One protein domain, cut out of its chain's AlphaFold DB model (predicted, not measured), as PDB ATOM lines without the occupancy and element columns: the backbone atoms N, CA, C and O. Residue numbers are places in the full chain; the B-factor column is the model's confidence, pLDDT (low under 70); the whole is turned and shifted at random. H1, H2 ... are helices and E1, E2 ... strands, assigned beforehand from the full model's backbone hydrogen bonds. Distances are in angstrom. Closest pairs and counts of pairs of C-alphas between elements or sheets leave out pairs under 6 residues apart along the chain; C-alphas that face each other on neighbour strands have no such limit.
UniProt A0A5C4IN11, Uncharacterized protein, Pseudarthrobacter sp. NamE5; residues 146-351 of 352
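What this domain is: This is residues 146 to 351 of the 352 residues of an uncharacterized protein of Pseudarthrobacter sp. NamE5 (UniProt A0A5C4IN11). One twisted sheet of eight strands forms the middle of three layers, with H1, H2 and H3 over one face and H4 over the other. The sheet is two four-strand meanders side by side, E1 to E4 and E5 to E8, each strand the antiparallel neighbour of the one before, joined by the parallel pair E1 and E5. Its order is E4, E3, E2, E1, E5, E6, E7, E8, mixed. The printed part has 206 residues with four named helices and eight named strands, in the order H1, E1 to E4, H2, H3, E5 to E8, H4; the class is mixed. The whole is compact, with a radius of gyration of the C-alphas of 16.7 A and spans of 47 by 41 by 34 A.

Where its parts are: H1, residues 146 to 157, 16.4 A long, begins at C-alpha 146 (21.751, -26.484, -16.521). E1 is residues 165 to 169, E2 177 to 184, 22.0 A, E3 206 to 213, 22.6 A, and E4 223 to 226. H2 is residues 232 to 245, 19.9 A, and H3 is 257 to 276, 28.5 A. E5 is residues 288 to 293, E6 297 to 301, E7 304 to 307 and E8 312 to 315. H4, residues 331 to 349, 26.9 A, ends at C-alpha 349 (8.101, 3.728, -6.774).

How they stand to each other: E1 and E5 are parallel at 12 degrees, with N 167 and O 289 3.0 A apart, within hydrogen-bond range. The hairpins on from E1 have N 168 and O 179 at 2.9 A, N 180 and O 210 at 2.8 A, and N 224 and O 209 at 2.9 A; those on from E5 have N 298 and O 292 at 2.8 A, N 299 and O 306 at 2.8 A, and N 305 and O 314 at 2.8 A. H3 is on the sheet at a height of 8.7 A, slantwise at 47 degrees to E5 on the local plane; the closest C-alphas are those of Ala 271 and Leu 288, 6.1 A. On the same face, residues 151 to 155 of H1 touch H3, Ala 155 and Ile 272 having the closest C-alphas, 5.9 A, at a shallow tilt of 33 degrees, only just short of steep. H2, on that face too, is over E4 and E3; the C-alphas of Val 224 and Val 235 are closest to each other, 6.3 A. H4, on the opposite face, runs along E6 at 6 degrees on the local plane, with C-alphas of Leu 300 and Ala 341 closest, 6.8 A. In the four helices every O i to N i+4 pair is within hydrogen-bond range.

The domain as a whole: The C-alphas of Asp 202 and Pro 327 are the two farthest apart, 50.1 A. The printed part has no cut. The links E2 to E3, H2 to H3, H3 to E5 and E8 to H4 are long. The mean pLDDT of the printed part is 85.9; residues 185 to 205 and 215 to 219 are under 70.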
ATOM      1  N   GLU A 146      20.824 -27.111 -15.569       88.25
ATOM      2  CA  GLU A 146      21.751 -26.484 -16.521       88.25
ATOM      3  C   GLU A 146      21.012 -25.670 -17.592       88.25
ATOM      4  O   GLU A 146      21.400 -24.538 -17.888       88.25
ATOM      5  N   ARG A 147      19.938 -26.222 -18.169       87.50
ATOM      6  CA  ARG A 147      19.149 -25.532 -19.197       87.50
ATOM      7  C   ARG A 147      18.449 -24.307 -18.620       87.50
ATOM      8  O   ARG A 147      18.504 -23.242 -19.231       87.50
ATOM      9  N   VAL A 148      17.822 -24.448 -17.453       91.69
ATOM     10  CA  VAL A 148      17.120 -23.347 -16.777       91.69
ATOM     11  C   VAL A 148      18.101 -22.244 -16.382       91.69
ATOM     12  O   VAL A 148      17.836 -21.075 -16.651       91.69
ATOM     13  N   SER A 149      19.274 -22.602 -15.858       90.50
ATOM     14  CA  SER A 149      20.339 -21.645 -15.529       90.50
ATOM     15  C   SER A 149      20.807 -20.863 -16.757       90.50
ATOM     16  O   SER A 149      20.864 -19.638 -16.709       90.50
ATOM     17  N   LYS A 150      21.069 -21.540 -17.885       85.56
ATOM     18  CA  LYS A 150      21.449 -20.880 -19.150       85.56
ATOM     19  C   LYS A 150      20.356 -19.948 -19.675       85.56
ATOM     20  O   LYS A 150      20.660 -18.875 -20.187       85.56
ATOM     21  N   LEU A 151      19.087 -20.341 -19.547       87.31
ATOM     22  CA  LEU A 151      17.955 -19.487 -19.917       87.31
ATOM     23  C   LEU A 151      17.895 -18.226 -19.048       87.31
ATOM     24  O   LEU A 151      17.698 -17.134 -19.581       87.31
ATOM     25  N   PHE A 152      18.088 -18.355 -17.735       91.75
ATOM     26  CA  PHE A 152      18.145 -17.209 -16.829       91.75
ATOM     27  C   PHE A 152      19.359 -16.314 -17.081       91.75
ATOM     28  O   PHE A 152      19.218 -15.094 -17.050       91.75
ATOM     29  N   GLU A 153      20.518 -16.893 -17.387       86.12
ATOM     30  CA  GLU A 153      21.731 -16.159 -17.750       86.12
ATOM     31  C   GLU A 153      21.525 -15.304 -19.007       86.12
ATOM     32  O   GLU A 153      21.818 -14.101 -19.007       86.12
ATOM     33  N   GLU A 154      20.944 -15.888 -20.056       86.69
ATOM     34  CA  GLU A 154      20.590 -15.168 -21.283       86.69
ATOM     35  C   GLU A 154      19.550 -14.073 -20.996       86.69
ATOM     36  O   GLU A 154      19.716 -12.908 -21.374       86.69
ATOM     37  N   ALA A 155      18.492 -14.411 -20.254       89.62
ATOM     38  CA  ALA A 155      17.444 -13.467 -19.895       89.62
ATOM     39  C   ALA A 155      17.976 -12.288 -19.062       89.62
ATOM     40  O   ALA A 155      17.573 -11.144 -19.285       89.62
ATOM     41  N   ALA A 156      18.900 -12.529 -18.134       88.25
ATOM     42  CA  ALA A 156      19.538 -11.494 -17.330       88.25
ATOM     43  C   ALA A 156      20.467 -10.606 -18.168       88.25
ATOM     44  O   ALA A 156      20.418  -9.379 -18.043       88.25
ATOM     45  N   THR A 157      21.247 -11.203 -19.077       85.31
ATOM     46  CA  THR A 157      22.105 -10.480 -20.035       85.31
ATOM     47  C   THR A 157      21.289  -9.481 -20.855       85.31
ATOM     48  O   THR A 157      21.688  -8.327 -21.033       85.31
ATOM     49  N   LEU A 158      20.092  -9.885 -21.282       87.12
ATOM     50  CA  LEU A 158      19.163  -9.051 -22.045       87.12
ATOM     51  C   LEU A 158      18.255  -8.165 -21.176       87.12
ATOM     52  O   LEU A 158      17.474  -7.373 -21.714       87.12
ATOM     53  N   ARG A 159      18.318  -8.286 -19.842       91.44
ATOM     54  CA  ARG A 159      17.359  -7.676 -18.899       91.44
ATOM     55  C   ARG A 159      15.905  -7.977 -19.292       91.44
ATOM     56  O   ARG A 159      15.036  -7.098 -19.258       91.44
ATOM     57  N   ALA A 160      15.658  -9.194 -19.762       91.94
ATOM     58  CA  ALA A 160      14.363  -9.681 -20.220       91.94
ATOM     59  C   ALA A 160      13.397  -9.919 -19.054       91.94
ATOM     60  O   ALA A 160      12.201  -9.690 -19.210       91.94
ATOM     61  N   LEU A 161      13.913 -10.292 -17.882       94.75
ATOM     62  CA  LEU A 161      13.130 -10.498 -16.665       94.75
ATOM     63  C   LEU A 161      13.342  -9.351 -15.673       94.75
ATOM     64  O   LEU A 161      14.430  -8.782 -15.568       94.75
ATOM     65  N   HIS A 162      12.289  -8.996 -14.948       92.56
ATOM     66  CA  HIS A 162      12.363  -8.064 -13.830       92.56
ATOM     67  C   HIS A 162      12.897  -8.806 -12.600       92.56
ATOM     68  O   HIS A 162      12.421  -9.889 -12.285       92.56
ATOM     69  N   GLU A 163      13.912  -8.249 -11.929       89.56
ATOM     70  CA  GLU A 163      14.582  -8.881 -10.770       89.56
ATOM     71  C   GLU A 163      15.128 -10.297 -11.036       89.56
ATOM     72  O   GLU A 163      15.260 -11.086 -10.103       89.56
ATOM     73  N   ASN A 164      15.426 -10.641 -12.297       92.56
ATOM     74  CA  ASN A 164      15.821 -11.999 -12.692       92.56
ATOM     75  C   ASN A 164      14.854 -13.075 -12.164       92.56
ATOM     76  O   ASN A 164      15.268 -14.174 -11.797       92.56
ATOM     77  N   ALA A 165      13.564 -12.743 -12.097       94.00
ATOM     78  CA  ALA A 165      12.530 -13.627 -11.604       94.00
ATOM     79  C   ALA A 165      11.312 -13.614 -12.523       94.00
ATOM     80  O   ALA A 165      11.013 -12.624 -13.190       94.00
ATOM     81  N   LEU A 166      10.597 -14.730 -12.531       96.00
ATOM     82  CA  LEU A 166       9.373 -14.915 -13.283       96.00
ATOM     83  C   LEU A 166       8.360 -15.665 -12.425       96.00
ATOM     84  O   LEU A 166       8.656 -16.739 -11.907       96.00
ATOM     85  N   LEU A 167       7.158 -15.110 -12.311       95.94
ATOM     86  CA  LEU A 167       6.011 -15.795 -11.732       95.94
ATOM     87  C   LEU A 167       5.125 -16.387 -12.824       95.94
ATOM     88  O   LEU A 167       4.816 -15.709 -13.802       95.94
ATOM     89  N   VAL A 168       4.678 -17.622 -12.616       95.88
ATOM     90  CA  VAL A 168       3.701 -18.309 -13.471       95.88
ATOM     91  C   VAL A 168       2.591 -18.935 -12.635       95.88
ATOM     92  O   VAL A 168       2.795 -19.280 -11.469       95.88
ATOM     93  N   GLU A 169       1.412 -19.096 -13.225       93.62
ATOM     94  CA  GLU A 169       0.274 -19.741 -12.563       93.62
ATOM     95  C   GLU A 169       0.429 -21.259 -12.498       93.62
ATOM     96  O   GLU A 169       0.775 -21.920 -13.486       93.62
ATOM     97  N   ALA A 170       0.160 -21.803 -11.311       91.81
ATOM     98  CA  ALA A 170       0.260 -23.223 -11.013       91.81
ATOM     99  C   ALA A 170      -1.047 -23.986 -11.196       91.81
ATOM    100  O   ALA A 170      -1.022 -25.176 -11.500       91.81
ATOM    101  N   ASP A 171      -2.165 -23.290 -11.035       90.06
ATOM    102  CA  ASP A 171      -3.499 -23.844 -11.188       90.06
ATOM    103  C   ASP A 171      -4.226 -23.164 -12.347       90.06
ATOM    104  O   ASP A 171      -3.842 -22.088 -12.803       90.06
ATOM    105  N   ASP A 172      -5.307 -23.796 -12.793       86.75
ATOM    106  CA  ASP A 172      -6.213 -23.230 -13.792       86.75
ATOM    107  C   ASP A 172      -7.122 -22.146 -13.206       86.75
ATOM    108  O   ASP A 172      -7.881 -21.542 -13.947       86.75
ATOM    109  N   GLU A 173      -7.092 -21.914 -11.889       88.81
ATOM    110  CA  GLU A 173      -7.840 -20.838 -11.244       88.81
ATOM    111  C   GLU A 173      -6.920 -19.656 -10.947       88.81
ATOM    112  O   GLU A 173      -5.951 -19.775 -10.187       88.81
ATOM    113  N   ILE A 174      -7.272 -18.495 -11.512       86.44
ATOM    114  CA  ILE A 174      -6.455 -17.291 -11.393       86.44
ATOM    115  C   ILE A 174      -6.181 -16.927  -9.935       86.44
ATOM    116  O   ILE A 174      -7.086 -16.788  -9.100       86.44
ATOM    117  N   GLY A 175      -4.895 -16.745  -9.652       84.50
ATOM    118  CA  GLY A 175      -4.402 -16.305  -8.360       84.50
ATOM    119  C   GLY A 175      -4.305 -17.367  -7.274       84.50
ATOM    120  O   GLY A 175      -3.772 -17.009  -6.231       84.50
ATOM    121  N   ASN A 176      -4.747 -18.616  -7.491       89.88
ATOM    122  CA  ASN A 176      -4.784 -19.656  -6.452       89.88
ATOM    123  C   ASN A 176      -3.384 -20.062  -5.947       89.88
ATOM    124  O   ASN A 176      -3.025 -19.807  -4.797       89.88
ATOM    125  N   LEU A 177      -2.569 -20.641  -6.827       92.12
ATOM    126  CA  LEU A 177      -1.168 -20.954  -6.571       92.12
ATOM    127  C   LEU A 177      -0.328 -20.429  -7.731       92.12
ATOM    128  O   LEU A 177      -0.686 -20.571  -8.900       92.12
ATOM    129  N   ARG A 178       0.811 -19.827  -7.405       93.44
ATOM    130  CA  ARG A 178       1.805 -19.379  -8.381       93.44
ATOM    131  C   ARG A 178       3.162 -19.953  -8.036       93.44
ATOM    132  O   ARG A 178       3.470 -20.146  -6.865       93.44
ATOM    133  N   VAL A 179       3.981 -20.189  -9.048       95.00
ATOM    134  CA  VAL A 179       5.372 -20.598  -8.874       95.00
ATOM    135  C   VAL A 179       6.265 -19.471  -9.361       95.00
ATOM    136  O   VAL A 179       6.142 -19.014 -10.498       95.00
ATOM    137  N   ARG A 180       7.147 -18.998  -8.483       95.00
ATOM    138  CA  ARG A 180       8.212 -18.057  -8.813       95.00
ATOM    139  C   ARG A 180       9.471 -18.849  -9.120       95.00
ATOM    140  O   ARG A 180       9.928 -19.609  -8.278       95.00
ATOM    141  N   PHE A 181      10.041 -18.612 -10.290       95.06
ATOM    142  CA  PHE A 181      11.388 -19.027 -10.650       95.06
ATOM    143  C   PHE A 181      12.283 -17.796 -10.554       95.06
ATOM    144  O   PHE A 181      11.967 -16.770 -11.158       95.06
ATOM    145  N   SER A 182      13.371 -17.859  -9.801       93.38
ATOM    146  CA  SER A 182      14.291 -16.734  -9.639       93.38
ATOM    147  C   SER A 182      15.742 -17.156  -9.763       93.38
ATOM    148  O   SER A 182      16.098 -18.288  -9.463       93.38
ATOM    149  N   TRP A 183      16.576 -16.222 -10.207       90.56
ATOM    150  CA  TRP A 183      18.010 -16.418 -10.357       90.56
ATOM    151  C   TRP A 183      18.752 -15.337  -9.576       90.56
ATOM    152  O   TRP A 183      18.818 -14.177  -9.998       90.56
ATOM    153  N   HIS A 184      19.254 -15.700  -8.396       82.12
ATOM    154  CA  HIS A 184      19.957 -14.777  -7.509       82.12
ATOM    155  C   HIS A 184      21.134 -15.438  -6.799       82.12
ATOM    156  O   HIS A 184      21.315 -16.651  -6.796       82.12
ATOM    157  N   HIS A 185      21.958 -14.590  -6.200       67.69
ATOM    158  CA  HIS A 185      23.135 -14.997  -5.459       67.69
ATOM    159  C   HIS A 185      22.734 -15.665  -4.122       67.69
ATOM    160  O   HIS A 185      21.914 -15.088  -3.402       67.69
ATOM    161  N   PRO A 186      23.345 -16.797  -3.715       63.72
ATOM    162  CA  PRO A 186      22.971 -17.587  -2.528       63.72
ATOM    163  C   PRO A 186      23.132 -16.841  -1.195       63.72
ATOM    164  O   PRO A 186      22.545 -17.196  -0.176       63.72
ATOM    165  N   HIS A 187      23.942 -15.782  -1.188       61.31
ATOM    166  CA  HIS A 187      24.137 -14.900  -0.028       61.31
ATOM    167  C   HIS A 187      23.529 -13.502  -0.184       61.31
ATOM    168  O   HIS A 187      23.639 -12.684   0.729       61.31
ATOM    169  N   GLY A 188      22.904 -13.213  -1.327       55.91
ATOM    170  CA  GLY A 188      22.040 -12.046  -1.427       55.91
ATOM    171  C   GLY A 188      20.755 -12.392  -0.698       55.91
ATOM    172  O   GLY A 188      20.132 -13.404  -1.009       55.91
ATOM    173  N   THR A 189      20.330 -11.580   0.270       53.94
ATOM    174  CA  THR A 189      18.921 -11.685   0.644       53.94
ATOM    175  C   THR A 189      18.118 -11.372  -0.626       53.94
ATOM    176  O   THR A 189      18.522 -10.483  -1.384       53.94
ATOM    177  N   PRO A 190      16.980 -12.043  -0.885       51.59
ATOM    178  CA  PRO A 190      16.132 -11.729  -2.041       51.59
ATOM    179  C   PRO A 190      15.738 -10.236  -2.115       51.59
ATOM    180  O   PRO A 190      15.272  -9.747  -3.140       51.59
ATOM    181  N   TRP A 191      15.951  -9.510  -1.012       53.19
ATOM    182  CA  TRP A 191      15.595  -8.119  -0.761       53.19
ATOM    183  C   TRP A 191      16.784  -7.153  -0.733       53.19
ATOM    184  O   TRP A 191      16.573  -5.955  -0.541       53.19
ATOM    185  N   THR A 192      18.028  -7.625  -0.888       49.53
ATOM    186  CA  THR A 192      19.157  -6.703  -1.068       49.53
ATOM    187  C   THR A 192      18.988  -5.986  -2.404       49.53
ATOM    188  O   THR A 192      18.883  -6.629  -3.442       49.53
ATOM    189  N   ASP A 193      18.890  -4.656  -2.326       50.34
ATOM    190  CA  ASP A 193      18.726  -3.682  -3.409       50.34
ATOM    191  C   ASP A 193      19.059  -4.242  -4.814       50.34
ATOM    192  O   ASP A 193      20.207  -4.629  -5.043       50.34
ATOM    193  N   PRO A 194      18.116  -4.250  -5.780       49.06
ATOM    194  CA  PRO A 194      18.357  -4.703  -7.153       49.06
ATOM    195  C   PRO A 194      19.552  -4.020  -7.834       49.06
ATOM    196  O   PRO A 194      20.100  -4.556  -8.792       49.06
ATOM    197  N   SER A 195      19.968  -2.839  -7.363       49.84
ATOM    198  CA  SER A 195      21.172  -2.148  -7.836       49.84
ATOM    199  C   SER A 195      22.479  -2.849  -7.426       49.84
ATOM    200  O   SER A 195      23.517  -2.642  -8.056       49.84
ATOM    201  N   THR A 196      22.424  -3.718  -6.411       48.81
ATOM    202  CA  THR A 196      23.529  -4.569  -5.943       48.81
ATOM    203  C   THR A 196      23.614  -5.910  -6.663       48.81
ATOM    204  O   THR A 196      24.557  -6.659  -6.402       48.81
ATOM    205  N   LEU A 197      22.698  -6.190  -7.606       53.22
ATOM    206  CA  LEU A 197      22.841  -7.288  -8.560       53.22
ATOM    207  C   LEU A 197      24.116  -7.043  -9.370       53.22
ATOM    208  O   LEU A 197      24.136  -6.306 -10.359       53.22
ATOM    209  N   ARG A 198      25.220  -7.626  -8.896       52.34
ATOM    210  CA  ARG A 198      26.473  -7.637  -9.634       52.34
ATOM    211  C   ARG A 198      26.228  -8.376 -10.951       52.34
ATOM    212  O   ARG A 198      25.484  -9.359 -10.961       52.34
ATOM    213  N   PRO A 199      26.823  -7.917 -12.066       51.62
ATOM    214  CA  PRO A 199      26.865  -8.728 -13.275       51.62
ATOM    215  C   PRO A 199      27.428 -10.114 -12.922       51.62
ATOM    216  O   PRO A 199      28.276 -10.186 -12.027       51.62
ATOM    217  N   PRO A 200      26.952 -11.186 -13.579       49.44
ATOM    218  CA  PRO A 200      27.358 -12.550 -13.265       49.44
ATOM    219  C   PRO A 200      28.883 -12.631 -13.326       49.44
ATOM    220  O   PRO A 200      29.492 -12.420 -14.373       49.44
ATOM    221  N   GLY A 201      29.502 -12.835 -12.171       48.41
ATOM    222  CA  GLY A 201      30.943 -12.923 -12.024       48.41
ATOM    223  C   GLY A 201      31.232 -13.884 -10.893       48.41
ATOM    224  O   GLY A 201      30.926 -13.532  -9.763       48.41
ATOM    225  N   ASP A 202      31.763 -15.056 -11.258       51.75
ATOM    226  CA  ASP A 202      32.326 -16.196 -10.505       51.75
ATOM    227  C   ASP A 202      31.646 -16.704  -9.216       51.75
ATOM    228  O   ASP A 202      31.879 -17.850  -8.831       51.75
ATOM    229  N   ASP A 203      30.772 -15.930  -8.583       56.53
ATOM    230  CA  ASP A 203      29.916 -16.368  -7.497       56.53
ATOM    231  C   ASP A 203      28.613 -16.933  -8.091       56.53
ATOM    232  O   ASP A 203      27.905 -16.278  -8.861       56.53
ATOM    233  N   TRP A 204      28.345 -18.199  -7.781       60.03
ATOM    234  CA  TRP A 204      27.290 -19.012  -8.379       60.03
ATOM    235  C   TRP A 204      25.913 -18.402  -8.110       60.03
ATOM    236  O   TRP A 204      25.445 -18.431  -6.981       60.03
ATOM    237  N   ASN A 205      25.250 -17.858  -9.132       67.81
ATOM    238  CA  ASN A 205      23.819 -17.584  -9.043       67.81
ATOM    239  C   ASN A 205      23.075 -18.925  -9.026       67.81
ATOM    240  O   ASN A 205      23.261 -19.744  -9.930       67.81
ATOM    241  N   GLU A 206      22.231 -19.132  -8.022       85.00
ATOM    242  CA  GLU A 206      21.423 -20.339  -7.869       85.00
ATOM    243  C   GLU A 206      20.022 -20.095  -8.440       85.00
ATOM    244  O   GLU A 206      19.505 -18.970  -8.432       85.00
ATOM    245  N   VAL A 207      19.415 -21.146  -8.994       89.31
ATOM    246  CA  VAL A 207      18.009 -21.104  -9.395       89.31
ATOM    247  C   VAL A 207      17.180 -21.420  -8.162       89.31
ATOM    248  O   VAL A 207      17.352 -22.460  -7.547       89.31
ATOM    249  N   HIS A 208      16.261 -20.539  -7.810       92.62
ATOM    250  CA  HIS A 208      15.326 -20.737  -6.714       92.62
ATOM    251  C   HIS A 208      13.924 -20.921  -7.273       92.62
ATOM    252  O   HIS A 208      13.517 -20.226  -8.211       92.62
ATOM    253  N   ILE A 209      13.180 -21.859  -6.696       91.88
ATOM    254  CA  ILE A 209      11.772 -22.062  -7.011       91.88
ATOM    255  C   ILE A 209      10.973 -21.869  -5.727       91.88
ATOM    256  O   ILE A 209      11.229 -22.544  -4.734       91.88
ATOM    257  N   ALA A 210      10.012 -20.948  -5.740       92.75
ATOM    258  CA  ALA A 210       9.141 -20.663  -4.604       92.75
ATOM    259  C   ALA A 210       7.667 -20.807  -4.983       92.75
ATOM    260  O   ALA A 210       7.263 -20.429  -6.082       92.75
ATOM    261  N   ALA A 211       6.845 -21.305  -4.061       91.94
ATOM    262  CA  ALA A 211       5.411 -21.476  -4.275       91.94
ATOM    263  C   ALA A 211       4.595 -20.450  -3.472       91.94
ATOM    264  O   ALA A 211       4.704 -20.338  -2.251       91.94
ATOM    265  N   TRP A 212       3.794 -19.654  -4.174       88.88
ATOM    266  CA  TRP A 212       3.084 -18.485  -3.659       88.88
ATOM    267  C   TRP A 212       1.572 -18.739  -3.636       88.88
ATOM    268  O   TRP A 212       0.930 -18.641  -4.689       88.88
ATOM    269  N   PRO A 213       0.993 -19.065  -2.468       84.81
ATOM    270  CA  PRO A 213      -0.450 -19.224  -2.329       84.81
ATOM    271  C   PRO A 213      -1.178 -17.871  -2.395       84.81
ATOM    272  O   PRO A 213      -0.618 -16.823  -2.074       84.81
ATOM    273  N   SER A 214      -2.446 -17.902  -2.800       73.94
ATOM    274  CA  SER A 214      -3.334 -16.741  -2.969       73.94
ATOM    275  C   SER A 214      -3.536 -15.905  -1.703       73.94
ATOM    276  O   SER A 214      -3.596 -14.679  -1.770       73.94
ATOM    277  N   THR A 215      -3.650 -16.575  -0.558       66.12
ATOM    278  CA  THR A 215      -4.073 -16.004   0.731       66.12
ATOM    279  C   THR A 215      -2.940 -15.871   1.747       66.12
ATOM    280  O   THR A 215      -3.175 -15.433   2.871       66.12
ATOM    281  N   GLY A 216      -1.717 -16.256   1.378       61.00
ATOM    282  CA  GLY A 216      -0.584 -16.290   2.295       61.00
ATOM    283  C   GLY A 216       0.251 -15.018   2.263       61.00
ATOM    284  O   GLY A 216       0.437 -14.397   1.215       61.00
ATOM    285  N   ASP A 217       0.833 -14.679   3.411       67.62
ATOM    286  CA  ASP A 217       1.984 -13.793   3.412       67.62
ATOM    287  C   ASP A 217       3.117 -14.442   2.613       67.62
ATOM    288  O   ASP A 217       3.604 -15.528   2.933       67.62
ATOM    289  N   TRP A 218       3.579 -13.714   1.605       67.81
ATOM    290  CA  TRP A 218       4.765 -13.989   0.797       67.81
ATOM    291  C   TRP A 218       6.008 -14.440   1.590       67.81
ATOM    292  O   TRP A 218       6.834 -15.170   1.050       67.81
ATOM    293  N   TRP A 219       6.152 -14.054   2.866       68.88
ATOM    294  CA  TRP A 219       7.281 -14.458   3.715       68.88
ATOM    295  C   TRP A 219       7.240 -15.920   4.179       68.88
ATOM    296  O   TRP A 219       8.241 -16.421   4.682       68.88
ATOM    297  N   ALA A 220       6.094 -16.592   4.051       77.62
ATOM    298  CA  ALA A 220       5.896 -17.976   4.483       77.62
ATOM    299  C   ALA A 220       5.830 -18.946   3.296       77.62
ATOM    300  O   ALA A 220       5.551 -20.131   3.479       77.62
ATOM    301  N   SER A 221       6.062 -18.447   2.082       87.56
ATOM    302  CA  SER A 221       6.106 -19.271   0.886       87.56
ATOM    303  C   SER A 221       7.292 -20.231   0.950       87.56
ATOM    304  O   SER A 221       8.421 -19.772   1.128       87.56
ATOM    305  N   PRO A 222       7.072 -21.547   0.790       91.75
ATOM    306  CA  PRO A 222       8.175 -22.485   0.682       91.75
ATOM    307  C   PRO A 222       8.995 -22.153  -0.563       91.75
ATOM    308  O   PRO A 222       8.446 -21.883  -1.636       91.75
ATOM    309  N   GLU A 223      10.308 -22.169  -0.387       92.69
ATOM    310  CA  GLU A 223      11.306 -21.863  -1.399       92.69
ATOM    311  C   GLU A 223      12.397 -22.928  -1.338       92.69
ATOM    312  O   GLU A 223      12.840 -23.308  -0.253       92.69
ATOM    313  N   VAL A 224      12.806 -23.411  -2.506       93.69
ATOM    314  CA  VAL A 224      13.826 -24.444  -2.660       93.69
ATOM    315  C   VAL A 224      14.913 -23.917  -3.586       93.69
ATOM    316  O   VAL A 224      14.630 -23.470  -4.701       93.69
ATOM    317  N   ALA A 225      16.159 -23.983  -3.117       93.00
ATOM    318  CA  ALA A 225      17.336 -23.719  -3.932       93.00
ATOM    319  C   ALA A 225      17.610 -24.946  -4.812       93.00
ATOM    320  O   ALA A 225      17.943 -26.024  -4.320       93.00
ATOM    321  N   TRP A 226      17.449 -24.794  -6.122       93.31
ATOM    322  CA  TRP A 226      17.729 -25.833  -7.098       93.31
ATOM    323  C   TRP A 226      19.220 -25.837  -7.417       93.31
ATOM    324  O   TRP A 226      19.732 -24.955  -8.102       93.31
ATOM    325  N   THR A 227      19.914 -26.854  -6.919       91.31
ATOM    326  CA  THR A 227      21.355 -27.043  -7.125       91.31
ATOM    327  C   THR A 227      21.640 -28.031  -8.269       91.31
ATOM    328  O   THR A 227      20.780 -28.851  -8.602       91.31
ATOM    329  N   PRO A 228      22.849 -28.029  -8.875       90.56
ATOM    330  CA  PRO A 228      23.185 -28.928  -9.987       90.56
ATOM    331  C   PRO A 228      23.082 -30.433  -9.684       90.56
ATOM    332  O   PRO A 228      23.054 -31.240 -10.609       90.56
ATOM    333  N   ASN A 229      23.081 -30.824  -8.407       91.50
ATOM    334  CA  ASN A 229      22.961 -32.211  -7.951       91.50
ATOM    335  C   ASN A 229      21.520 -32.640  -7.635       91.50
ATOM    336  O   ASN A 229      21.332 -33.789  -7.243       91.50
ATOM    337  N   MET A 230      20.540 -31.747  -7.782       93.06
ATOM    338  CA  MET A 230      19.118 -32.047  -7.609       93.06
ATOM    339  C   MET A 230      18.446 -32.206  -8.966       93.06
ATOM    340  O   MET A 230      18.672 -31.412  -9.891       93.06
ATOM    341  N   THR A 231      17.575 -33.202  -9.086       91.62
ATOM    342  CA  THR A 231      16.669 -33.274 -10.231       91.62
ATOM    343  C   THR A 231      15.486 -32.322 -10.028       91.62
ATOM    344  O   THR A 231      15.279 -31.776  -8.942       91.62
ATOM    345  N   PHE A 232      14.701 -32.076 -11.080       91.38
ATOM    346  CA  PHE A 232      13.503 -31.246 -10.935       91.38
ATOM    347  C   PHE A 232      12.448 -31.924 -10.042       91.38
ATOM    348  O   PHE A 232      11.734 -31.239  -9.314       91.38
ATOM    349  N   GLU A 233      12.382 -33.261 -10.042       90.12
ATOM    350  CA  GLU A 233      11.550 -34.053  -9.126       90.12
ATOM    351  C   GLU A 233      11.861 -33.737  -7.673       90.12
ATOM    352  O   GLU A 233      10.928 -33.534  -6.900       90.12
ATOM    353  N   ASP A 234      13.146 -33.685  -7.312       92.06
ATOM    354  CA  ASP A 234      13.578 -33.403  -5.942       92.06
ATOM    355  C   ASP A 234      13.063 -32.025  -5.505       92.06
ATOM    356  O   ASP A 234      12.438 -31.886  -4.454       92.06
ATOM    357  N   VAL A 235      13.224 -31.014  -6.364       93.06
ATOM    358  CA  VAL A 235      12.766 -29.640  -6.097       93.06
ATOM    359  C   VAL A 235      11.242 -29.554  -6.002       93.06
ATOM    360  O   VAL A 235      10.698 -28.928  -5.090       93.06
ATOM    361  N   ALA A 236      10.533 -30.195  -6.932       92.25
ATOM    362  CA  ALA A 236       9.077 -30.250  -6.957       92.25
ATOM    363  C   ALA A 236       8.508 -30.939  -5.706       92.25
ATOM    364  O   ALA A 236       7.509 -30.484  -5.137       92.25
ATOM    365  N   LEU A 237       9.156 -32.020  -5.271       90.38
ATOM    366  CA  LEU A 237       8.810 -32.770  -4.073       90.38
ATOM    367  C   LEU A 237       9.030 -31.930  -2.812       90.38
ATOM    368  O   LEU A 237       8.126 -31.829  -1.982       90.38
ATOM    369  N   GLU A 238      10.194 -31.293  -2.678       93.06
ATOM    370  CA  GLU A 238      10.497 -30.416  -1.543       93.06
ATOM    371  C   GLU A 238       9.507 -29.249  -1.442       93.06
ATOM    372  O   GLU A 238       9.009 -28.952  -0.353       93.06
ATOM    373  N   LEU A 239       9.125 -28.646  -2.575       92.56
ATOM    374  CA  LEU A 239       8.089 -27.612  -2.606       92.56
ATOM    375  C   LEU A 239       6.719 -28.126  -2.164       92.56
ATOM    376  O   LEU A 239       6.032 -27.447  -1.397       92.56
ATOM    377  N   ALA A 240       6.313 -29.318  -2.609       91.12
ATOM    378  CA  ALA A 240       5.048 -29.924  -2.199       91.12
ATOM    379  C   ALA A 240       5.021 -30.228  -0.689       91.12
ATOM    380  O   ALA A 240       4.022 -29.959  -0.015       91.12
ATOM    381  N   VAL A 241       6.130 -30.733  -0.134       89.19
ATOM    382  CA  VAL A 241       6.293 -30.947   1.313       89.19
ATOM    383  C   VAL A 241       6.234 -29.619   2.066       89.19
ATOM    384  O   VAL A 241       5.522 -29.519   3.069       89.19
ATOM    385  N   GLY A 242       6.916 -28.589   1.558       90.81
ATOM    386  CA  GLY A 242       6.891 -27.236   2.105       90.81
ATOM    387  C   GLY A 242       5.473 -26.667   2.179       90.81
ATOM    388  O   GLY A 242       5.034 -26.274   3.261       90.81
ATOM    389  N   LEU A 243       4.720 -26.724   1.077       89.19
ATOM    390  CA  LEU A 243       3.334 -26.241   0.997       89.19
ATOM    391  C   LEU A 243       2.386 -26.970   1.959       89.19
ATOM    392  O   LEU A 243       1.465 -26.366   2.513       89.19
ATOM    393  N   ASN A 244       2.615 -28.263   2.178       88.75
ATOM    394  CA  ASN A 244       1.843 -29.041   3.137       88.75
ATOM    395  C   ASN A 244       2.204 -28.707   4.581       88.75
ATOM    396  O   ASN A 244       1.319 -28.620   5.431       88.75
ATOM    397  N   SER A 245       3.486 -28.488   4.864       86.81
ATOM    398  CA  SER A 245       3.945 -28.100   6.198       86.81
ATOM    399  C   SER A 245       3.441 -26.714   6.617       86.81
ATOM    400  O   SER A 245       3.129 -26.512   7.790       86.81
ATOM    401  N   SER A 246       3.283 -25.783   5.666       87.44
ATOM    402  CA  SER A 246       2.726 -24.447   5.908       87.44
ATOM    403  C   SER A 246       1.195 -24.431   5.986       87.44
ATOM    404  O   SER A 246       0.608 -23.393   6.284       87.44
ATOM    405  N   GLY A 247       0.534 -25.559   5.698       86.56
ATOM    406  CA  GLY A 247      -0.924 -25.648   5.601       86.56
ATOM    407  C   GLY A 247      -1.509 -24.916   4.390       86.56
ATOM    408  O   GLY A 247      -2.723 -24.747   4.320       86.56
ATOM    409  N   SER A 248      -0.672 -24.477   3.444       84.31
ATOM    410  CA  SER A 248      -1.110 -23.746   2.251       84.31
ATOM    411  C   SER A 248      -1.734 -24.658   1.197       84.31
ATOM    412  O   SER A 248      -2.567 -24.201   0.421       84.31
ATOM    413  N   ARG A 249      -1.326 -25.932   1.149       83.75
ATOM    414  CA  ARG A 249      -1.884 -26.942   0.237       83.75
ATOM    415  C   ARG A 249      -1.647 -28.339   0.796       83.75
ATOM    416  O   ARG A 249      -0.519 -28.662   1.152       83.75
ATOM    417  N   GLY A 250      -2.672 -29.185   0.871       79.06
ATOM    418  CA  GLY A 250      -2.480 -30.562   1.336       79.06
ATOM    419  C   GLY A 250      -1.702 -31.408   0.320       79.06
ATOM    420  O   GLY A 250      -1.891 -31.249  -0.880       79.06
ATOM    421  N   LEU A 251      -0.904 -32.390   0.760       75.00
ATOM    422  CA  LEU A 251      -0.197 -33.317  -0.159       75.00
ATOM    423  C   LEU A 251      -1.118 -34.113  -1.096       75.00
ATOM    424  O   LEU A 251      -0.678 -34.641  -2.117       75.00
ATOM    425  N   ALA A 252      -2.395 -34.243  -0.734       70.38
ATOM    426  CA  ALA A 252      -3.393 -34.874  -1.589       70.38
ATOM    427  C   ALA A 252      -3.725 -34.024  -2.830       70.38
ATOM    428  O   ALA A 252      -4.154 -34.578  -3.845       70.38
ATOM    429  N   GLU A 253      -3.518 -32.708  -2.763       80.25
ATOM    430  CA  GLU A 253      -3.767 -31.772  -3.852       80.25
ATOM    431  C   GLU A 253      -2.539 -31.701  -4.755       80.25
ATOM    432  O   GLU A 253      -1.481 -31.187  -4.392       80.25
ATOM    433  N   ARG A 254      -2.680 -32.236  -5.965       82.38
ATOM    434  CA  ARG A 254      -1.574 -32.318  -6.919       82.38
ATOM    435  C   ARG A 254      -1.250 -30.944  -7.488       82.38
ATOM    436  O   ARG A 254      -2.160 -30.201  -7.851       82.38
ATOM    437  N   ILE A 255       0.041 -30.653  -7.608       88.56
ATOM    438  CA  ILE A 255       0.552 -29.530  -8.396       88.56
ATOM    439  C   ILE A 255       0.702 -30.016  -9.836       88.56
ATOM    440  O   ILE A 255       1.309 -31.061 -10.087       88.56
ATOM    441  N   GLN A 256       0.128 -29.283 -10.788       89.38
ATOM    442  CA  GLN A 256       0.210 -29.631 -12.203       89.38
ATOM    443  C   GLN A 256       1.497 -29.058 -12.813       89.38
ATOM    444  O   GLN A 256       1.494 -28.006 -13.447       89.38
ATOM    445  N   TRP A 257       2.617 -29.755 -12.615       90.69
ATOM    446  CA  TRP A 257       3.929 -29.280 -13.068       90.69
ATOM    447  C   TRP A 257       4.044 -29.116 -14.587       90.69
ATOM    448  O   TRP A 257       4.658 -28.155 -15.031       90.69
ATOM    449  N   GLY A 258       3.411 -29.974 -15.393       90.31
ATOM    450  CA  GLY A 258       3.460 -29.867 -16.861       90.31
ATOM    451  C   GLY A 258       3.040 -28.487 -17.389       90.31
ATOM    452  O   GLY A 258       3.861 -27.805 -18.005       90.31
ATOM    453  N   PRO A 259       1.807 -28.027 -17.098       91.94
ATOM    454  CA  PRO A 259       1.368 -26.674 -17.437       91.94
ATOM    455  C   PRO A 259       2.276 -25.564 -16.887       91.94
ATOM    456  O   PRO A 259       2.567 -24.611 -17.605       91.94
ATOM    457  N   ILE A 260       2.780 -25.689 -15.652       93.38
ATOM    458  CA  ILE A 260       3.700 -24.706 -15.044       93.38
ATOM    459  C   ILE A 260       4.967 -24.544 -15.880       93.38
ATOM    460  O   ILE A 260       5.356 -23.422 -16.205       93.38
ATOM    461  N   LEU A 261       5.600 -25.662 -16.241       92.69
ATOM    462  CA  LEU A 261       6.829 -25.669 -17.026       92.69
ATOM    463  C   LEU A 261       6.597 -25.099 -18.426       92.69
ATOM    464  O   LEU A 261       7.378 -24.274 -18.892       92.69
ATOM    465  N   GLN A 262       5.481 -25.457 -19.065       89.75
ATOM    466  CA  GLN A 262       5.113 -24.910 -20.371       89.75
ATOM    467  C   GLN A 262       4.903 -23.388 -20.317       89.75
ATOM    468  O   GLN A 262       5.392 -22.662 -21.191       89.75
ATOM    469  N   ARG A 263       4.208 -22.889 -19.286       94.25
ATOM    470  CA  ARG A 263       3.995 -21.452 -19.058       94.25
ATOM    471  C   ARG A 263       5.322 -20.736 -18.808       94.25
ATOM    472  O   ARG A 263       5.562 -19.689 -19.403       94.25
ATOM    473  N   PHE A 264       6.209 -21.322 -18.001       95.06
ATOM    474  CA  PHE A 264       7.555 -20.798 -17.757       95.06
ATOM    475  C   PHE A 264       8.363 -20.672 -19.054       95.06
ATOM    476  O   PHE A 264       8.859 -19.587 -19.362       95.06
ATOM    477  N   GLU A 265       8.457 -21.738 -19.852       91.12
ATOM    478  CA  GLU A 265       9.210 -21.714 -21.111       91.12
ATOM    479  C   GLU A 265       8.643 -20.687 -22.095       91.12
ATOM    480  O   GLU A 265       9.394 -19.915 -22.697       91.12
ATOM    481  N   THR A 266       7.314 -20.637 -22.217       93.06
ATOM    482  CA  THR A 266       6.608 -19.675 -23.077       93.06
ATOM    483  C   THR A 266       6.920 -18.240 -22.669       93.06
ATOM    484  O   THR A 266       7.275 -17.412 -23.507       93.06
ATOM    485  N   ALA A 267       6.839 -17.955 -21.372       96.31
ATOM    486  CA  ALA A 267       7.062 -16.634 -20.811       96.31
ATOM    487  C   ALA A 267       8.516 -16.161 -20.958       96.31
ATOM    488  O   ALA A 267       8.751 -15.042 -21.422       96.31
ATOM    489  N   VAL A 268       9.500 -17.002 -20.614       94.31
ATOM    490  CA  VAL A 268      10.927 -16.657 -20.755       94.31
ATOM    491  C   VAL A 268      11.282 -16.429 -22.221       94.31
ATOM    492  O   VAL A 268      11.927 -15.431 -22.549       94.31
ATOM    493  N   LYS A 269      10.810 -17.305 -23.117       90.44
ATOM    494  CA  LYS A 269      11.006 -17.150 -24.560       90.44
ATOM    495  C   LYS A 269      10.416 -15.831 -25.059       90.44
ATOM    496  O   LYS A 269      11.130 -15.059 -25.691       90.44
ATOM    497  N   ALA A 270       9.159 -15.540 -24.722       94.56
ATOM    498  CA  ALA A 270       8.500 -14.293 -25.100       94.56
ATOM    499  C   ALA A 270       9.262 -13.056 -24.595       94.56
ATOM    500  O   ALA A 270       9.423 -12.086 -25.336       94.56
ATOM    501  N   ALA A 271       9.779 -13.094 -23.362       95.44
ATOM    502  CA  ALA A 271      10.583 -12.016 -22.796       95.44
ATOM    503  C   ALA A 271      11.898 -11.797 -23.566       95.44
ATOM    504  O   ALA A 271      12.215 -10.662 -23.934       95.44
ATOM    505  N   ILE A 272      12.649 -12.869 -23.842       89.75
ATOM    506  CA  ILE A 272      13.908 -12.822 -24.603       89.75
ATOM    507  C   ILE A 272      13.656 -12.327 -26.031       89.75
ATOM    508  O   ILE A 272      14.279 -11.361 -26.475       89.75
ATOM    509  N   GLU A 273      12.701 -12.932 -26.737       90.75
ATOM    510  CA  GLU A 273      12.371 -12.582 -28.120       90.75
ATOM    511  C   GLU A 273      11.909 -11.127 -28.244       90.75
ATOM    512  O   GLU A 273      12.284 -10.444 -29.203       90.75
ATOM    513  N   SER A 274      11.165 -10.628 -27.249       94.44
ATOM    514  CA  SER A 274      10.760  -9.226 -27.157       94.44
ATOM    515  C   SER A 274      11.960  -8.284 -27.026       94.44
ATOM    516  O   SER A 274      12.060  -7.290 -27.753       94.44
ATOM    517  N   ARG A 275      12.945  -8.622 -26.175       91.19
ATOM    518  CA  ARG A 275      14.196  -7.849 -26.046       91.19
ATOM    519  C   ARG A 275      15.026  -7.845 -27.319       91.19
ATOM    520  O   ARG A 275      15.605  -6.815 -27.666       91.19
ATOM    521  N   MET A 276      15.042  -8.968 -28.025       87.06
ATOM    522  CA  MET A 276      15.719  -9.107 -29.312       87.06
ATOM    523  C   MET A 276      14.959  -8.447 -30.471       87.06
ATOM    524  O   MET A 276      15.525  -8.311 -31.555       87.06
ATOM    525  N   LYS A 277      13.710  -8.004 -30.253       91.94
ATOM    526  CA  LYS A 277      12.806  -7.472 -31.289       91.94
ATOM    527  C   LYS A 277      12.584  -8.466 -32.431       91.94
ATOM    528  O   LYS A 277      12.591  -8.093 -33.604       91.94
ATOM    529  N   THR A 278      12.416  -9.735 -32.074       88.00
ATOM    530  CA  THR A 278      12.123 -10.806 -33.031       88.00
ATOM    531  C   THR A 278      10.765 -10.556 -33.686       88.00
ATOM    532  O   THR A 278       9.821 -10.115 -33.027       88.00
ATOM    533  N   GLU A 279      10.651 -10.813 -34.990       89.94
ATOM    534  CA  GLU A 279       9.385 -10.664 -35.711       89.94
ATOM    535  C   GLU A 279       8.304 -11.566 -35.092       89.94
ATOM    536  O   GLU A 279       8.519 -12.759 -34.894       89.94
ATOM    537  N   GLY A 280       7.149 -10.983 -34.755       88.06
ATOM    538  CA  GLY A 280       6.036 -11.691 -34.112       88.06
ATOM    539  C   GLY A 280       6.123 -11.812 -32.586       88.06
ATOM    540  O   GLY A 280       5.156 -12.259 -31.972       88.06
ATOM    541  N   ALA A 281       7.223 -11.385 -31.957       87.75
ATOM    542  CA  ALA A 281       7.329 -11.363 -30.501       87.75
ATOM    543  C   ALA A 281       6.381 -10.315 -29.882       87.75
ATOM    544  O   ALA A 281       6.161  -9.253 -30.480       87.75
ATOM    545  N   PRO A 282       5.843 -10.556 -28.670       93.00
ATOM    546  CA  PRO A 282       5.026  -9.561 -27.989       93.00
ATOM    547  C   PRO A 282       5.856  -8.295 -27.700       93.00
ATOM    548  O   PRO A 282       7.018  -8.404 -27.297       93.00
ATOM    549  N   PRO A 283       5.303  -7.083 -27.882       94.50
ATOM    550  CA  PRO A 283       6.037  -5.829 -27.711       94.50
ATOM    551  C   PRO A 283       6.114  -5.415 -26.230       94.50
ATOM    552  O   PRO A 283       5.585  -4.380 -25.832       94.50
ATOM    553  N   LEU A 284       6.743  -6.244 -25.399       95.44
ATOM    554  CA  LEU A 284       6.901  -6.012 -23.966       95.44
ATOM    555  C   LEU A 284       7.874  -4.853 -23.716       95.44
ATOM    556  O   LEU A 284       9.039  -4.890 -24.125       95.44
ATOM    557  N   GLU A 285       7.429  -3.829 -22.990       94.88
ATOM    558  CA  GLU A 285       8.347  -2.838 -22.433       94.88
ATOM    559  C   GLU A 285       8.773  -3.258 -21.031       94.88
ATOM    560  O   GLU A 285       7.986  -3.779 -20.250       94.88
ATOM    561  N   GLY A 286      10.027  -2.995 -20.669       94.00
ATOM    562  CA  GLY A 286      10.533  -3.422 -19.365       94.00
ATOM    563  C   GLY A 286      10.792  -4.930 -19.258       94.00
ATOM    564  O   GLY A 286      10.790  -5.648 -20.253       94.00
ATOM    565  N   GLY A 287      11.174  -5.362 -18.058       95.38
ATOM    566  CA  GLY A 287      11.425  -6.770 -17.757       95.38
ATOM    567  C   GLY A 287      10.116  -7.466 -17.399       95.38
ATOM    568  O   GLY A 287       9.317  -6.898 -16.647       95.38
ATOM    569  N   LEU A 288       9.896  -8.668 -17.927       97.44
ATOM    570  CA  LEU A 288       8.756  -9.512 -17.578       97.44
ATOM    571  C   LEU A 288       8.867  -9.951 -16.114       97.44
ATOM    572  O   LEU A 288       9.933 -10.371 -15.679       97.44
ATOM    573  N   SER A 289       7.774  -9.832 -15.364       96.25
ATOM    574  CA  SER A 289       7.707 -10.191 -13.943       96.25
ATOM    575  C   SER A 289       6.747 -11.349 -13.684       96.25
ATOM    576  O   SER A 289       7.019 -12.186 -12.828       96.25
ATOM    577  N   GLU A 290       5.608 -11.382 -14.372       96.19
ATOM    578  CA  GLU A 290       4.546 -12.363 -14.136       96.19
ATOM    579  C   GLU A 290       3.854 -12.681 -15.471       96.19
ATOM    580  O   GLU A 290       3.635 -11.792 -16.299       96.19
ATOM    581  N   PHE A 291       3.563 -13.961 -15.691       96.94
ATOM    582  CA  PHE A 291       2.883 -14.487 -16.869       96.94
ATOM    583  C   PHE A 291       1.636 -15.248 -16.429       96.94
ATOM    584  O   PHE A 291       1.719 -16.162 -15.606       96.94
ATOM    585  N   LEU A 292       0.491 -14.846 -16.972       93.94
ATOM    586  CA  LEU A 292      -0.824 -15.366 -16.610       93.94
ATOM    587  C   LEU A 292      -1.479 -15.883 -17.888       93.94
ATOM    588  O   LEU A 292      -1.580 -15.143 -18.867       93.94
ATOM    589  N   ASP A 293      -1.864 -17.154 -17.899       89.44
ATOM    590  CA  ASP A 293      -2.350 -17.839 -19.099       89.44
ATOM    591  C   ASP A 293      -3.597 -18.643 -18.749       89.44
ATOM    592  O   ASP A 293      -3.539 -19.846 -18.472       89.44
ATOM    593  N   HIS A 294      -4.708 -17.908 -18.692       85.12
ATOM    594  CA  HIS A 294      -6.015 -18.404 -18.288       85.12
ATOM    595  C   HIS A 294      -7.017 -18.250 -19.444       85.12
ATOM    596  O   HIS A 294      -6.958 -19.006 -20.408       85.12
ATOM    597  N   GLU A 295      -7.945 -17.285 -19.387       86.00
ATOM    598  CA  GLU A 295      -8.844 -17.002 -20.521       86.00
ATOM    599  C   GLU A 295      -8.106 -16.250 -21.629       86.00
ATOM    600  O   GLU A 295      -8.327 -16.489 -22.817       86.00
ATOM    601  N   ASN A 296      -7.209 -15.351 -21.227       91.69
ATOM    602  CA  ASN A 296      -6.348 -14.596 -22.113       91.69
ATOM    603  C   ASN A 296      -4.903 -14.681 -21.616       91.69
ATOM    604  O   ASN A 296      -4.646 -14.777 -20.416       91.69
ATOM    605  N   THR A 297      -3.950 -14.601 -22.542       94.88
ATOM    606  CA  THR A 297      -2.532 -14.548 -22.187       94.88
ATOM    607  C   THR A 297      -2.143 -13.116 -21.830       94.88
ATOM    608  O   THR A 297      -2.216 -12.208 -22.669       94.88
ATOM    609  N   TRP A 298      -1.694 -12.923 -20.593       96.12
ATOM    610  CA  TRP A 298      -1.241 -11.647 -20.063       96.12
ATOM    611  C   TRP A 298       0.225 -11.693 -19.653       96.12
ATOM    612  O   TRP A 298       0.696 -12.617 -18.993       96.12
ATOM    613  N   TYR A 299       0.929 -10.622 -19.996       97.38
ATOM    614  CA  TYR A 299       2.311 -10.388 -19.617       97.38
ATOM    615  C   TYR A 299       2.357  -9.147 -18.738       97.38
ATOM    616  O   TYR A 299       2.068  -8.035 -19.194       97.38
ATOM    617  N   LEU A 300       2.727  -9.327 -17.475       96.62
ATOM    618  CA  LEU A 300       2.950  -8.231 -16.550       96.62
ATOM    619  C   LEU A 300       4.446  -7.947 -16.456       96.62
ATOM    620  O   LEU A 300       5.245  -8.788 -16.045       96.62
ATOM    621  N   THR A 301       4.825  -6.731 -16.819       96.69
ATOM    622  CA  THR A 301       6.205  -6.244 -16.783       96.69
ATOM    623  C   THR A 301       6.341  -5.142 -15.742       96.69
ATOM    624  O   THR A 301       5.355  -4.545 -15.313       96.69
ATOM    625  N   ASN A 302       7.571  -4.765 -15.403       93.81
ATOM    626  CA  ASN A 302       7.814  -3.594 -14.552       93.81
ATOM    627  C   ASN A 302       7.500  -2.233 -15.210       93.81
ATOM    628  O   ASN A 302       7.741  -1.189 -14.599       93.81
ATOM    629  N   ARG A 303       6.994  -2.212 -16.450       93.88
ATOM    630  CA  ARG A 303       6.603  -0.989 -17.170       93.88
ATOM    631  C   ARG A 303       5.151  -0.970 -17.614       93.88
ATOM    632  O   ARG A 303       4.618   0.120 -17.781       93.88
ATOM    633  N   GLY A 304       4.516  -2.120 -17.776       93.81
ATOM    634  CA  GLY A 304       3.173  -2.223 -18.326       93.81
ATOM    635  C   GLY A 304       2.567  -3.617 -18.236       93.81
ATOM    636  O   GLY A 304       3.234  -4.601 -17.905       93.81
ATOM    637  N   LEU A 305       1.287  -3.665 -18.569       95.19
ATOM    638  CA  LEU A 305       0.467  -4.849 -18.731       95.19
ATOM    639  C   LEU A 305       0.161  -5.049 -20.221       95.19
ATOM    640  O   LEU A 305      -0.296  -4.116 -20.883       95.19
ATOM    641  N   TYR A 306       0.379  -6.259 -20.737       96.19
ATOM    642  CA  TYR A 306       0.213  -6.576 -22.157       96.19
ATOM    643  C   TYR A 306      -0.676  -7.802 -22.349       96.19
ATOM    644  O   TYR A 306      -0.451  -8.830 -21.715       96.19
ATOM    645  N   CYS A 307      -1.629  -7.717 -23.275       96.50
ATOM    646  CA  CYS A 307      -2.422  -8.841 -23.764       96.50
ATOM    647  C   CYS A 307      -2.352  -8.892 -25.300       96.50
ATOM    648  O   CYS A 307      -3.116  -8.195 -25.983       96.50
ATOM    649  N   PRO A 308      -1.427  -9.689 -25.870       93.38
ATOM    650  CA  PRO A 308      -1.231  -9.768 -27.316       93.38
ATOM    651  C   PRO A 308      -2.469 -10.247 -28.078       93.38
ATOM    652  O   PRO A 308      -2.736  -9.740 -29.164       93.38
ATOM    653  N   THR A 309      -3.263 -11.150 -27.492       93.12
ATOM    654  CA  THR A 309      -4.497 -11.689 -28.092       93.12
ATOM    655  C   THR A 309      -5.484 -10.593 -28.491       93.12
ATOM    656  O   THR A 309      -6.166 -10.714 -29.506       93.12
ATOM    657  N   HIS A 310      -5.514  -9.492 -27.736       93.81
ATOM    658  CA  HIS A 310      -6.403  -8.349 -27.974       93.81
ATOM    659  C   HIS A 310      -5.660  -7.086 -28.417       93.81
ATOM    660  O   HIS A 310      -6.240  -6.002 -28.403       93.81
ATOM    661  N   ASN A 311      -4.378  -7.207 -28.792       91.69
ATOM    662  CA  ASN A 311      -3.499  -6.080 -29.120       91.69
ATOM    663  C   ASN A 311      -3.575  -4.950 -28.070       91.69
ATOM    664  O   ASN A 311      -3.637  -3.764 -28.401       91.69
ATOM    665  N   SER A 312      -3.643  -5.331 -26.792       90.94
ATOM    666  CA  SER A 312      -3.796  -4.400 -25.678       90.94
ATOM    667  C   SER A 312      -2.472  -4.243 -24.944       90.94
ATOM    668  O   SER A 312      -1.827  -5.230 -24.591       90.94
ATOM    669  N   ALA A 313      -2.075  -2.997 -24.710       91.38
ATOM    670  CA  ALA A 313      -0.919  -2.635 -23.907       91.38
ATOM    671  C   ALA A 313      -1.285  -1.417 -23.059       91.38
ATOM    672  O   ALA A 313      -1.819  -0.439 -23.584       91.38
ATOM    673  N   GLN A 314      -1.013  -1.479 -21.761       88.31
ATOM    674  CA  GLN A 314      -1.243  -0.376 -20.833       88.31
ATOM    675  C   GLN A 314       0.009  -0.174 -19.981       88.31
ATOM    676  O   GLN A 314       0.493  -1.120 -19.361       88.31
ATOM    677  N   LEU A 315       0.557   1.039 -19.940       89.19
ATOM    678  CA  LEU A 315       1.768   1.321 -19.170       89.19
ATOM    679  C   LEU A 315       1.420   1.559 -17.699       89.19
ATOM    680  O   LEU A 315       0.524   2.333 -17.388       89.19
ATOM    681  N   LEU A 316       2.186   0.974 -16.775       83.75
ATOM    682  CA  LEU A 316       2.008   1.148 -15.326       83.75
ATOM    683  C   LEU A 316       2.157   2.605 -14.882       83.75
ATOM    684  O   LEU A 316       1.651   2.985 -13.828       83.75
ATOM    685  N   ALA A 317       2.875   3.429 -15.648       80.69
ATOM    686  CA  ALA A 317       2.994   4.855 -15.362       80.69
ATOM    687  C   ALA A 317       1.618   5.544 -15.342       80.69
ATOM    688  O   ALA A 317       1.403   6.411 -14.492       80.69
ATOM    689  N   ASP A 318       0.695   5.073 -16.184       82.62
ATOM    690  CA  ASP A 318      -0.630   5.653 -16.409       82.62
ATOM    691  C   ASP A 318      -1.687   5.139 -15.409       82.62
ATOM    692  O   ASP A 318      -2.808   5.638 -15.374       82.62
ATOM    693  N   PHE A 319      -1.339   4.162 -14.562       79.75
ATOM    694  CA  PHE A 319      -2.243   3.571 -13.568       79.75
ATOM    695  C   PHE A 319      -2.295   4.450 -12.313       79.75
ATOM    696  O   PHE A 319      -1.724   4.085 -11.286       79.75
ATOM    697  N   GLU A 320      -2.918   5.630 -12.367       78.38
ATOM    698  CA  GLU A 320      -3.222   6.394 -11.140       78.38
ATOM    699  C   GLU A 320      -4.221   5.641 -10.248       78.38
ATOM    700  O   GLU A 320      -4.029   5.568  -9.034       78.38
ATOM    701  N   GLU A 321      -5.201   4.993 -10.876       83.00
ATOM    702  CA  GLU A 321      -6.184   4.088 -10.277       83.00
ATOM    703  C   GLU A 321      -6.197   2.748 -11.042       83.00
ATOM    704  O   GLU A 321      -5.519   2.601 -12.065       83.00
ATOM    705  N   ILE A 322      -6.943   1.753 -10.543       81.69
ATOM    706  CA  ILE A 322      -7.200   0.508 -11.285       81.69
ATOM    707  C   ILE A 322      -7.885   0.898 -12.607       81.69
ATOM    708  O   ILE A 322      -8.960   1.495 -12.544       81.69
ATOM    709  N   PRO A 323      -7.306   0.589 -13.783       85.06
ATOM    710  CA  PRO A 323      -7.891   1.009 -15.042       85.06
ATOM    711  C   PRO A 323      -9.254   0.363 -15.259       85.06
ATOM    712  O   PRO A 323      -9.552  -0.724 -14.740       85.06
ATOM    713  N   ASP A 324     -10.067   1.028 -16.075       90.44
ATOM    714  CA  ASP A 324     -11.351   0.490 -16.489       90.44
ATOM    715  C   ASP A 324     -11.166  -0.885 -17.133       90.44
ATOM    716  O   ASP A 324     -10.289  -1.107 -17.974       90.44
ATOM    717  N   GLN A 325     -12.025  -1.814 -16.724       93.00
ATOM    718  CA  GLN A 325     -12.034  -3.169 -17.246       93.00
ATOM    719  C   GLN A 325     -12.263  -3.154 -18.765       93.00
ATOM    720  O   GLN A 325     -13.294  -2.645 -19.218       93.00
ATOM    721  N   PRO A 326     -11.368  -3.763 -19.568       93.00
ATOM    722  CA  PRO A 326     -11.627  -3.953 -20.985       93.00
ATOM    723  C   PRO A 326     -12.902  -4.785 -21.191       93.00
ATOM    724  O   PRO A 326     -13.108  -5.766 -20.476       93.00
ATOM    725  N   PRO A 327     -13.745  -4.474 -22.193       94.69
ATOM    726  CA  PRO A 327     -15.039  -5.141 -22.376       94.69
ATOM    727  C   PRO A 327     -14.933  -6.645 -22.677       94.69
ATOM    728  O   PRO A 327     -15.926  -7.358 -22.580       94.69
ATOM    729  N   TRP A 328     -13.748  -7.115 -23.070       93.94
ATOM    730  CA  TRP A 328     -13.450  -8.511 -23.391       93.94
ATOM    731  C   TRP A 328     -12.838  -9.296 -22.223       93.94
ATOM    732  O   TRP A 328     -12.789 -10.519 -22.298       93.94
ATOM    733  N   ALA A 329     -12.356  -8.626 -21.173       92.81
ATOM    734  CA  ALA A 329     -11.709  -9.289 -20.045       92.81
ATOM    735  C   ALA A 329     -12.761  -9.755 -19.034       92.81
ATOM    736  O   ALA A 329     -13.713  -9.023 -18.753       92.81
ATOM    737  N   GLY A 330     -12.583 -10.933 -18.434       93.25
ATOM    738  CA  GLY A 330     -13.422 -11.368 -17.318       93.25
ATOM    739  C   GLY A 330     -13.247 -10.444 -16.105       93.25
ATOM    740  O   GLY A 330     -12.145  -9.979 -15.825       93.25
ATOM    741  N   ARG A 331     -14.316 -10.164 -15.340       93.12
ATOM    742  CA  ARG A 331     -14.238  -9.220 -14.197       93.12
ATOM    743  C   ARG A 331     -13.256  -9.686 -13.126       93.12
ATOM    744  O   ARG A 331     -12.494  -8.881 -12.599       93.12
ATOM    745  N   ARG A 332     -13.296 -10.981 -12.809       91.38
ATOM    746  CA  ARG A 332     -12.404 -11.606 -11.827       91.38
ATOM    747  C   ARG A 332     -10.953 -11.580 -12.311       91.38
ATOM    748  O   ARG A 332     -10.083 -11.154 -11.558       91.38
ATOM    749  N   GLU A 333     -10.733 -11.977 -13.564       91.88
ATOM    750  CA  GLU A 333      -9.421 -11.961 -14.216       91.88
ATOM    751  C   GLU A 333      -8.826 -10.545 -14.197       91.88
ATOM    752  O   GLU A 333      -7.761 -10.320 -13.626       91.88
ATOM    753  N   TRP A 334      -9.564  -9.559 -14.716       93.31
ATOM    754  CA  TRP A 334      -9.119  -8.170 -14.766       93.31
ATOM    755  C   TRP A 334      -8.784  -7.605 -13.389       93.31
ATOM    756  O   TRP A 334      -7.725  -7.008 -13.214       93.31
ATOM    757  N   PHE A 335      -9.664  -7.799 -12.402       92.38
ATOM    758  CA  PHE A 335      -9.435  -7.267 -11.062       92.38
ATOM    759  C   PHE A 335      -8.153  -7.832 -10.444       92.38
ATOM    760  O   PHE A 335      -7.370  -7.080  -9.859       92.38
ATOM    761  N   PHE A 336      -7.908  -9.135 -10.611       92.06
ATOM    762  CA  PHE A 336      -6.672  -9.759 -10.155       92.06
ATOM    763  C   PHE A 336      -5.452  -9.128 -10.835       92.06
ATOM    764  O   PHE A 336      -4.556  -8.620 -10.159       92.06
ATOM    765  N   ILE A 337      -5.445  -9.082 -12.167       92.38
ATOM    766  CA  ILE A 337      -4.311  -8.600 -12.963       92.38
ATOM    767  C   ILE A 337      -4.013  -7.128 -12.686       92.38
ATOM    768  O   ILE A 337      -2.861  -6.753 -12.461       92.38
ATOM    769  N   ALA A 338      -5.044  -6.287 -12.652       91.81
ATOM    770  CA  ALA A 338      -4.889  -4.866 -12.395       91.81
ATOM    771  C   ALA A 338      -4.396  -4.594 -10.962       91.81
ATOM    772  O   ALA A 338      -3.524  -3.745 -10.764       91.81
ATOM    773  N   SER A 339      -4.850  -5.374  -9.973       91.31
ATOM    774  CA  SER A 339      -4.320  -5.304  -8.601       91.31
ATOM    775  C   SER A 339      -2.836  -5.688  -8.544       91.31
ATOM    776  O   SER A 339      -2.041  -5.057  -7.846       91.31
ATOM    777  N   ARG A 340      -2.416  -6.707  -9.308       90.88
ATOM    778  CA  ARG A 340      -1.001  -7.108  -9.422       90.88
ATOM    779  C   ARG A 340      -0.151  -6.025 -10.079       90.88
ATOM    780  O   ARG A 340       0.909  -5.686  -9.553       90.88
ATOM    781  N   ALA A 341      -0.643  -5.441 -11.166       91.56
ATOM    782  CA  ALA A 341      -0.018  -4.317 -11.848       91.56
ATOM    783  C   ALA A 341       0.201  -3.122 -10.903       91.56
ATOM    784  O   ALA A 341       1.299  -2.559 -10.847       91.56
ATOM    785  N   GLN A 342      -0.803  -2.788 -10.088       90.06
ATOM    786  CA  GLN A 342      -0.714  -1.717  -9.096       90.06
ATOM    787  C   GLN A 342       0.325  -2.015  -8.001       90.06
ATOM    788  O   GLN A 342       1.134  -1.145  -7.673       90.06
ATOM    789  N   ASN A 343       0.369  -3.246  -7.482       89.06
ATOM    790  CA  ASN A 343       1.369  -3.658  -6.490       89.06
ATOM    791  C   ASN A 343       2.801  -3.594  -7.043       89.06
ATOM    792  O   ASN A 343       3.727  -3.155  -6.352       89.06
ATOM    793  N   LEU A 344       2.988  -3.988  -8.305       88.81
ATOM    794  CA  LEU A 344       4.284  -3.903  -8.975       88.81
ATOM    795  C   LEU A 344       4.716  -2.442  -9.178       88.81
ATOM    796  O   LEU A 344       5.881  -2.111  -8.952       88.81
ATOM    797  N   ARG A 345       3.775  -1.553  -9.527       88.62
ATOM    798  CA  ARG A 345       4.006  -0.101  -9.619       88.62
ATOM    799  C   ARG A 345       4.427   0.486  -8.272       88.62
ATOM    800  O   ARG A 345       5.427   1.196  -8.227       88.62
ATOM    801  N   ALA A 346       3.708   0.173  -7.193       87.69
ATOM    802  CA  ALA A 346       4.040   0.639  -5.845       87.69
ATOM    803  C   ALA A 346       5.465   0.213  -5.450       87.69
ATOM    804  O   ALA A 346       6.299   1.049  -5.115       87.69
ATOM    805  N   SER A 347       5.789  -1.064  -5.666       83.31
ATOM    806  CA  SER A 347       7.126  -1.617  -5.410       83.31
ATOM    807  C   SER A 347       8.228  -0.973  -6.264       83.31
ATOM    808  O   SER A 347       9.403  -0.998  -5.898       83.31
ATOM    809  N   ALA A 348       7.897  -0.448  -7.447       82.81
ATOM    810  CA  ALA A 348       8.841   0.259  -8.311       82.81
ATOM    811  C   ALA A 348       9.034   1.732  -7.906       82.81
ATOM    812  O   ALA A 348      10.102   2.288  -8.168       82.81
ATOM    813  N   LEU A 349       8.025   2.359  -7.290       83.56
ATOM    814  CA  LEU A 349       8.101   3.728  -6.774       83.56
ATOM    815  C   LEU A 349       8.918   3.801  -5.485       83.56
ATOM    816  O   LEU A 349       9.751   4.692  -5.376       83.56
ATOM    817  N   ASP A 350       8.769   2.828  -4.584       79.81
ATOM    818  CA  ASP A 350       9.520   2.770  -3.317       79.81
ATOM    819  C   ASP A 350      11.040   2.607  -3.506       79.81
ATOM    820  O   ASP A 350      11.822   2.821  -2.582       79.81
ATOM    821  N   ARG A 351      11.475   2.218  -4.710       73.94
ATOM    822  CA  ARG A 351      12.888   2.017  -5.066       73.94
ATOM    823  C   ARG A 351      13.554   3.226  -5.727       73.94
ATOM    824  O   ARG A 351      14.728   3.130  -6.085       73.94
TER     825      ARG A 351